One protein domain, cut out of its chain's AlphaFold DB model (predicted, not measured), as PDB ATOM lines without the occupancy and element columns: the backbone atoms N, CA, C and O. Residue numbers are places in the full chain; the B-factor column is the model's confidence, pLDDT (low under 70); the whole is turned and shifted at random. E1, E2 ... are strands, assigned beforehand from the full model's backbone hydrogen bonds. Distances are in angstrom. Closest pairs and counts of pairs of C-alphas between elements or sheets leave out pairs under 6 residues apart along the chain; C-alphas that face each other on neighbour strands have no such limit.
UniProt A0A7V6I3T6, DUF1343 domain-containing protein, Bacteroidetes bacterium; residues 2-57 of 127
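Overview. This is residues 2 to 57 of the 127 residues of the protein "DUF1343 domain-containing protein" of Bacteroidetes bacterium (UniProt A0A7V6I3T6). This is a flat domain with little regular structure: a hairpin of two short strands, E1 and E2, joined by a very long loop, with a tail, residues 46 to 57, leading away after E2. Within the loop, residues 22 to 23 fold back to pair antiparallel with residues 41 to 42 of E2. The 56 printed residues hold E1 then E2, a two-stranded antiparallel sheet, and no named helix; the class is all strand, with only 9 residues in named elements. The whole is only just compact, close to loose, with a radius of gyration of the C-alphas of 11.9 A and spans of 32 by 27 by 14 A.

Arrangement. E1, residues 10 to 13, and E2, residues 41 to 45, form an antiparallel hairpin, their directions at 155 degrees. C-alphas 12 and 43 face each other at 4.1 A. N 44 and O 11, 3.0 A apart, are within hydrogen-bond range.

Along the chain. E1 begins at C-alpha 10 (162.689, 202.354, 184.612) and is 10.4 A long. E2, 11.4 A long, ends at C-alpha 45 (159.275, 199.111, 186.157).

Size, cuts and confidence. The C-alphas of Gly 38 and Ser 57 are the two farthest apart, 33.2 A. The link from E1 to E2, 27 residues, is long. The printed part has no cut, and no printed residue is under 70 in pLDDT.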
ATOM      1  N   ARG A   2     166.043 209.156 185.128       97.12
ATOM      2  CA  ARG A   2     166.765 210.294 185.746       97.12
ATOM      3  C   ARG A   2     165.741 211.244 186.379       97.12
ATOM      4  O   ARG A   2     164.688 211.431 185.785       97.12
ATOM      5  N   GLY A   3     166.048 211.796 187.551       97.19
ATOM      6  CA  GLY A   3     165.085 212.561 188.350       97.19
ATOM      7  C   GLY A   3     164.218 211.717 189.290       97.19
ATOM      8  O   GLY A   3     163.341 212.259 189.944       97.19
ATOM      9  N   THR A   4     164.442 210.404 189.382       97.06
ATOM     10  CA  THR A   4     163.815 209.535 190.390       97.06
ATOM     11  C   THR A   4     164.886 208.853 191.247       97.06
ATOM     12  O   THR A   4     166.076 208.923 190.937       97.06
ATOM     13  N   ALA A   5     164.471 208.141 192.299       96.62
ATOM     14  CA  ALA A   5     165.367 207.341 193.141       96.62
ATOM     15  C   ALA A   5     165.930 206.077 192.447       96.62
ATOM     16  O   ALA A   5     166.717 205.348 193.042       96.62
ATOM     17  N   PHE A   6     165.522 205.794 191.207       96.81
ATOM     18  CA  PHE A   6     165.812 204.545 190.490       96.81
ATOM     19  C   PHE A   6     166.226 204.804 189.023       96.81
ATOM     20  O   PHE A   6     165.591 204.322 188.076       96.81
ATOM     21  N   PRO A   7     167.291 205.597 188.781       96.88
ATOM     22  CA  PRO A   7     167.797 205.827 187.430       96.88
ATOM     23  C   PRO A   7     168.240 204.507 186.780       96.88
ATOM     24  O   PRO A   7     168.757 203.620 187.449       96.88
ATOM     25  N   PHE A   8     168.025 204.381 185.465       96.06
ATOM     26  CA  PHE A   8     168.290 203.171 184.660       96.06
ATOM     27  C   PHE A   8     167.494 201.908 185.033       96.06
ATOM     28  O   PHE A   8     167.642 200.891 184.368       96.06
ATOM     29  N   GLN A   9     166.608 201.979 186.026       97.62
ATOM     30  CA  GLN A   9     165.751 200.861 186.442       97.62
ATOM     31  C   GLN A   9     164.287 201.063 186.023       97.62
ATOM     32  O   GLN A   9     163.413 200.317 186.447       97.62
ATOM     33  N   VAL A  10     164.007 202.083 185.206       98.12
ATOM     34  CA  VAL A  10     162.689 202.354 184.612       98.12
ATOM     35  C   VAL A  10     162.843 203.023 183.253       98.12
ATOM     36  O   VAL A  10     163.778 203.809 183.038       98.12
ATOM     37  N   TYR A  11     161.863 202.804 182.383       98.06
ATOM     38  CA  TYR A  11     161.668 203.563 181.149       98.06
ATOM     39  C   TYR A  11     160.228 204.067 181.083       98.06
ATOM     40  O   TYR A  11     159.327 203.461 181.658       98.06
ATOM     41  N   GLY A  12     160.007 205.190 180.406       97.69
ATOM     42  CA  GLY A  12     158.670 205.748 180.285       97.69
ATOM     43  C   GLY A  12     158.634 207.102 179.593       97.69
ATOM     44  O   GLY A  12     159.664 207.773 179.492       97.69
ATOM     45  N   ALA A  13     157.438 207.485 179.161       98.00
ATOM     46  CA  ALA A  13     157.107 208.802 178.630       98.00
ATOM     47  C   ALA A  13     155.657 209.162 179.020       98.00
ATOM     48  O   ALA A  13     154.882 208.259 179.350       98.00
ATOM     49  N   PRO A  14     155.274 210.450 179.019       98.06
ATOM     50  CA  PRO A  14     153.889 210.867 179.263       98.06
ATOM     51  C   PRO A  14     152.873 210.245 178.296       98.06
ATOM     52  O   PRO A  14     151.727 210.017 178.669       98.06
ATOM     53  N   GLU A  15     153.300 209.966 177.066       97.94
ATOM     54  CA  GLU A  15     152.468 209.467 175.972       97.94
ATOM     55  C   GLU A  15     152.317 207.941 175.949       97.94
ATOM     56  O   GLU A  15     151.531 207.423 175.157       97.94
ATOM     57  N   LEU A  16     153.066 207.206 176.780       98.06
ATOM     58  CA  LEU A  16     152.887 205.759 176.892       98.06
ATOM     59  C   LEU A  16     151.586 205.427 177.647       98.06
ATOM     60  O   LEU A  16     151.171 206.192 178.519       98.06
ATOM     61  N   PRO A  17     150.940 204.288 177.340       97.56
ATOM     62  CA  PRO A  17     149.700 203.891 177.991       97.56
ATOM     63  C   PRO A  17     149.914 203.584 179.476       97.56
ATOM     64  O   PRO A  17     150.931 203.005 179.870       97.56
ATOM     65  N   ASP A  18     148.914 203.907 180.295       97.44
ATOM     66  CA  ASP A  18     148.898 203.508 181.699       97.44
ATOM     67  C   ASP A  18     148.648 201.998 181.814       97.44
ATOM     68  O   ASP A  18     147.574 201.490 181.487       97.44
ATOM     69  N   ARG A  19     149.673 201.273 182.271       95.38
ATOM     70  CA  ARG A  19     149.628 199.829 182.539       95.38
ATOM     71  C   ARG A  19     149.814 199.512 184.030       95.38
ATOM     72  O   ARG A  19     150.225 198.408 184.374       95.38
ATOM     73  N   GLY A  20     149.535 200.474 184.914       96.19
ATOM     74  CA  GLY A  20     149.610 200.309 186.371       96.19
ATOM     75  C   GLY A  20     150.940 200.729 187.004       96.19
ATOM     76  O   GLY A  20     151.099 200.612 188.218       96.19
ATOM     77  N   PHE A  21     151.885 201.250 186.217       98.06
ATOM     78  CA  PHE A  21     153.124 201.841 186.717       98.06
ATOM     79  C   PHE A  21     153.327 203.251 186.161       98.06
ATOM     80  O   PHE A  21     153.214 203.489 184.958       98.06
ATOM     81  N   SER A  22     153.674 204.184 187.050       98.38
ATOM     82  CA  SER A  22     154.041 205.549 186.682       98.38
ATOM     83  C   SER A  22     155.111 206.115 187.610       98.38
ATOM     84  O   SER A  22     155.303 205.649 188.735       98.38
ATOM     85  N   PHE A  23     155.818 207.134 187.133       98.50
ATOM     86  CA  PHE A  23     156.787 207.899 187.914       98.50
ATOM     87  C   PHE A  23     156.812 209.357 187.445       98.50
ATOM     88  O   PHE A  23     156.423 209.662 186.319       98.50
ATOM     89  N   ILE A  24     157.278 210.261 188.307       98.38
ATOM     90  CA  ILE A  24     157.442 211.685 187.994       98.38
ATOM     91  C   ILE A  24     158.926 212.027 188.179       98.38
ATOM     92  O   ILE A  24     159.425 211.931 189.300       98.38
ATOM     93  N   PRO A  25     159.668 212.363 187.111       98.19
ATOM     94  CA  PRO A  25     161.027 212.880 187.228       98.19
ATOM     95  C   PRO A  25     161.052 214.249 187.913       98.19
ATOM     96  O   PRO A  25     160.365 215.173 187.484       98.19
ATOM     97  N   GLU A  26     161.900 214.425 188.915       97.75
ATOM     98  CA  GLU A  26     162.106 215.691 189.621       97.75
ATOM     99  C   GLU A  26     163.542 216.200 189.471       97.75
ATOM    100  O   GLU A  26     164.460 215.470 189.095       97.75
ATOM    101  N   SER A  27     163.751 217.485 189.761       97.56
ATOM    102  CA  SER A  27     165.098 218.053 189.822       97.56
ATOM    103  C   SER A  27     165.814 217.550 191.074       97.56
ATOM    104  O   SER A  27     165.474 217.951 192.182       97.56
ATOM    105  N   VAL A  28     166.850 216.735 190.891       94.56
ATOM    106  CA  VAL A  28     167.673 216.185 191.979       94.56
ATOM    107  C   VAL A  28     169.149 216.515 191.763       94.56
ATOM    108  O   VAL A  28     169.572 216.868 190.657       94.56
ATOM    109  N   ALA A  29     169.966 216.377 192.809       92.50
ATOM    110  CA  ALA A  29     171.416 216.475 192.667       92.50
ATOM    111  C   ALA A  29     171.914 215.451 191.624       92.50
ATOM    112  O   ALA A  29     171.577 214.270 191.688       92.50
ATOM    113  N   GLY A  30     172.668 215.912 190.621       90.06
ATOM    114  CA  GLY A  30     173.122 215.085 189.490       90.06
ATOM    115  C   GLY A  30     172.137 214.968 188.312       90.06
ATOM    116  O   GLY A  30     172.502 214.426 187.268       90.06
ATOM    117  N   ALA A  31     170.916 215.502 188.433       93.00
ATOM    118  CA  ALA A  31     169.949 215.629 187.341       93.00
ATOM    119  C   ALA A  31     168.984 216.803 187.602       93.00
ATOM    120  O   ALA A  31     167.842 216.606 188.005       93.00
ATOM    121  N   THR A  32     169.443 218.037 187.368       94.50
ATOM    122  CA  THR A  32     168.658 219.267 187.615       94.50
ATOM    123  C   THR A  32     167.620 219.558 186.523       94.50
ATOM    124  O   THR A  32     166.585 220.178 186.769       94.50
ATOM    125  N   ASN A  33     167.867 219.067 185.305       96.06
ATOM    126  CA  ASN A  33     166.957 219.152 184.162       96.06
ATOM    127  C   ASN A  33     166.780 217.767 183.513       96.06
ATOM    128  O   ASN A  33     167.253 217.550 182.396       96.06
ATOM    129  N   PRO A  34     166.169 216.789 184.211       96.94
ATOM    130  CA  PRO A  34     165.919 215.483 183.627       96.94
ATOM    131  C   PRO A  34     164.854 215.576 182.520       96.94
ATOM    132  O   PRO A  34     164.006 216.475 182.547       96.94
ATOM    133  N   PRO A  35     164.849 214.624 181.568       96.19
ATOM    134  CA  PRO A  35     163.740 214.465 180.635       96.19
ATOM    135  C   PRO A  35     162.407 214.359 181.381       96.19
ATOM    136  O   PRO A  35     162.323 213.661 182.391       96.19
ATOM    137  N   PHE A  36     161.386 215.055 180.874       97.31
ATOM    138  CA  PHE A  36     160.030 215.075 181.438       97.31
ATOM    139  C   PHE A  36     159.948 215.545 182.907       97.31
ATOM    140  O   PHE A  36     159.087 215.094 183.658       97.31
ATOM    141  N   LYS A  37     160.831 216.467 183.330       98.06
ATOM    142  CA  LYS A  37     160.811 217.069 184.678       98.06
ATOM    143  C   LYS A  37     159.414 217.591 185.050       98.06
ATOM    144  O   LYS A  37     158.879 218.451 184.358       98.06
ATOM    145  N   GLY A  38     158.877 217.119 186.174       98.25
ATOM    146  CA  GLY A  38     157.573 217.505 186.721       98.25
ATOM    147  C   GLY A  38     156.370 216.900 185.992       98.25
ATOM    148  O   GLY A  38     155.237 217.223 186.332       98.25
ATOM    149  N   VAL A  39     156.593 216.029 185.002       98.50
ATOM    150  CA  VAL A  39     155.531 215.414 184.199       98.50
ATOM    151  C   VAL A  39     155.407 213.939 184.562       98.50
ATOM    152  O   VAL A  39     156.403 213.223 184.662       98.50
ATOM    153  N   LYS A  40     154.174 213.465 184.756       98.50
ATOM    154  CA  LYS A  40     153.906 212.043 184.990       98.50
ATOM    155  C   LYS A  40     154.209 211.238 183.728       98.50
ATOM    156  O   LYS A  40     153.703 211.552 182.656       98.50
ATOM    157  N   CYS A  41     155.020 210.200 183.878       98.69
ATOM    158  CA  CYS A  41     155.351 209.246 182.829       98.69
ATOM    159  C   CYS A  41     154.770 207.874 183.167       98.69
ATOM    160  O   CYS A  41     154.853 207.441 184.318       98.69
ATOM    161  N   TYR A  42     154.271 207.175 182.152       98.56
ATOM    162  CA  TYR A  42     153.902 205.761 182.225       98.56
ATOM    163  C   TYR A  42     154.967 204.920 181.517       98.56
ATOM    164  O   TYR A  42     155.717 205.433 180.681       98.56
ATOM    165  N   GLY A  43     155.077 203.639 181.864       97.62
ATOM    166  CA  GLY A  43     156.043 202.743 181.230       97.62
ATOM    167  C   GLY A  43     156.363 201.506 182.062       97.62
ATOM    168  O   GLY A  43     155.505 200.999 182.781       97.62
ATOM    169  N   GLY A  44     157.594 201.007 181.946       97.31
ATOM    170  CA  GLY A  44     158.030 199.775 182.603       97.31
ATOM    171  C   GLY A  44     158.830 200.010 183.884       97.31
ATOM    172  O   GLY A  44     159.751 200.834 183.916       97.31
ATOM    173  N   ASP A  45     158.507 199.226 184.916       97.75
ATOM    174  CA  ASP A  45     159.275 199.111 186.157       97.75
ATOM    175  C   ASP A  45     160.250 197.930 186.082       97.75
ATOM    176  O   ASP A  45     159.839 196.772 186.028       97.75
ATOM    177  N   LEU A  46     161.549 198.221 186.084       97.44
ATOM    178  CA  LEU A  46     162.622 197.228 185.993       97.44
ATOM    179  C   LEU A  46     163.410 197.105 187.305       97.44
ATOM    180  O   LEU A  46     164.451 196.450 187.332       97.44
ATOM    181  N   ARG A  47     162.936 197.693 188.414       97.56
ATOM    182  CA  ARG A  47     163.627 197.629 189.720       97.56
ATOM    183  C   ARG A  47     163.807 196.196 190.226       97.56
ATOM    184  O   ARG A  47     164.801 195.891 190.873       97.56
ATOM    185  N   ASN A  48     162.887 195.305 189.858       97.31
ATOM    186  CA  ASN A  48     162.927 193.880 190.192       97.31
ATOM    187  C   ASN A  48     163.558 193.015 189.084       97.31
ATOM    188  O   ASN A  48     163.410 191.799 189.097       97.31
ATOM    189  N   ALA A  49     164.251 193.595 188.097       96.44
ATOM    190  CA  ALA A  49     164.778 192.829 186.963       96.44
ATOM    191  C   ALA A  49     165.783 191.738 187.377       96.44
ATOM    192  O   ALA A  49     165.815 190.685 186.746       96.44
ATOM    193  N   ILE A  50     166.562 191.959 188.444       96.06
ATOM    194  CA  ILE A  50     167.487 190.948 188.984       96.06
ATOM    195  C   ILE A  50     166.710 189.808 189.651       96.06
ATOM    196  O   ILE A  50     166.908 188.646 189.308       96.06
ATOM    197  N   SER A  51     165.802 190.124 190.580       97.19
ATOM    198  CA  SER A  51     165.014 189.113 191.298       97.19
ATOM    199  C   SER A  51     164.077 188.330 190.376       97.19
ATOM    200  O   SER A  51     163.839 187.150 190.612       97.19
ATOM    201  N   ASN A  52     163.609 188.953 189.293       95.88
ATOM    202  CA  ASN A  52     162.801 188.316 188.255       95.88
ATOM    203  C   ASN A  52     163.636 187.523 187.230       95.88
ATOM    204  O   ASN A  52     163.067 186.977 186.287       95.88
ATOM    205  N   GLY A  53     164.970 187.488 187.355       94.62
ATOM    206  CA  GLY A  53     165.851 186.755 186.439       94.62
ATOM    207  C   GLY A  53     165.930 187.336 185.022       94.62
ATOM    208  O   GLY A  53     166.332 186.640 184.094       94.62
ATOM    209  N   LEU A  54     165.550 188.603 184.832       93.81
ATOM    210  CA  LEU A  54     165.652 189.296 183.542       93.81
ATOM    211  C   LEU A  54     167.091 189.749 183.250       93.81
ATOM    212  O   LEU A  54     167.467 189.899 182.086       93.81
ATOM    213  N   VAL A  55     167.882 189.993 184.303       94.12
ATOM    214  CA  VAL A  55     169.308 190.349 184.247       94.12
ATOM    215  C   VAL A  55     170.086 189.692 185.403       94.12
ATOM    216  O   VAL A  55     169.504 189.476 186.465       94.12
ATOM    217  N   PRO A  56     171.400 189.422 185.252       93.75
ATOM    218  CA  PRO A  56     172.197 189.586 184.036       93.75
ATOM    219  C   PRO A  56     171.816 188.561 182.962       93.75
ATOM    220  O   PRO A  56     171.446 187.431 183.257       93.75
ATOM    221  N   SER A  57     171.919 188.972 181.701       93.69
ATOM    222  CA  SER A  57     171.675 188.127 180.533       93.69
ATOM    223  C   SER A  57     172.846 188.289 179.561       93.69
ATOM    224  O   SER A  57     173.354 189.407 179.433       93.69
TER     225      SER A  57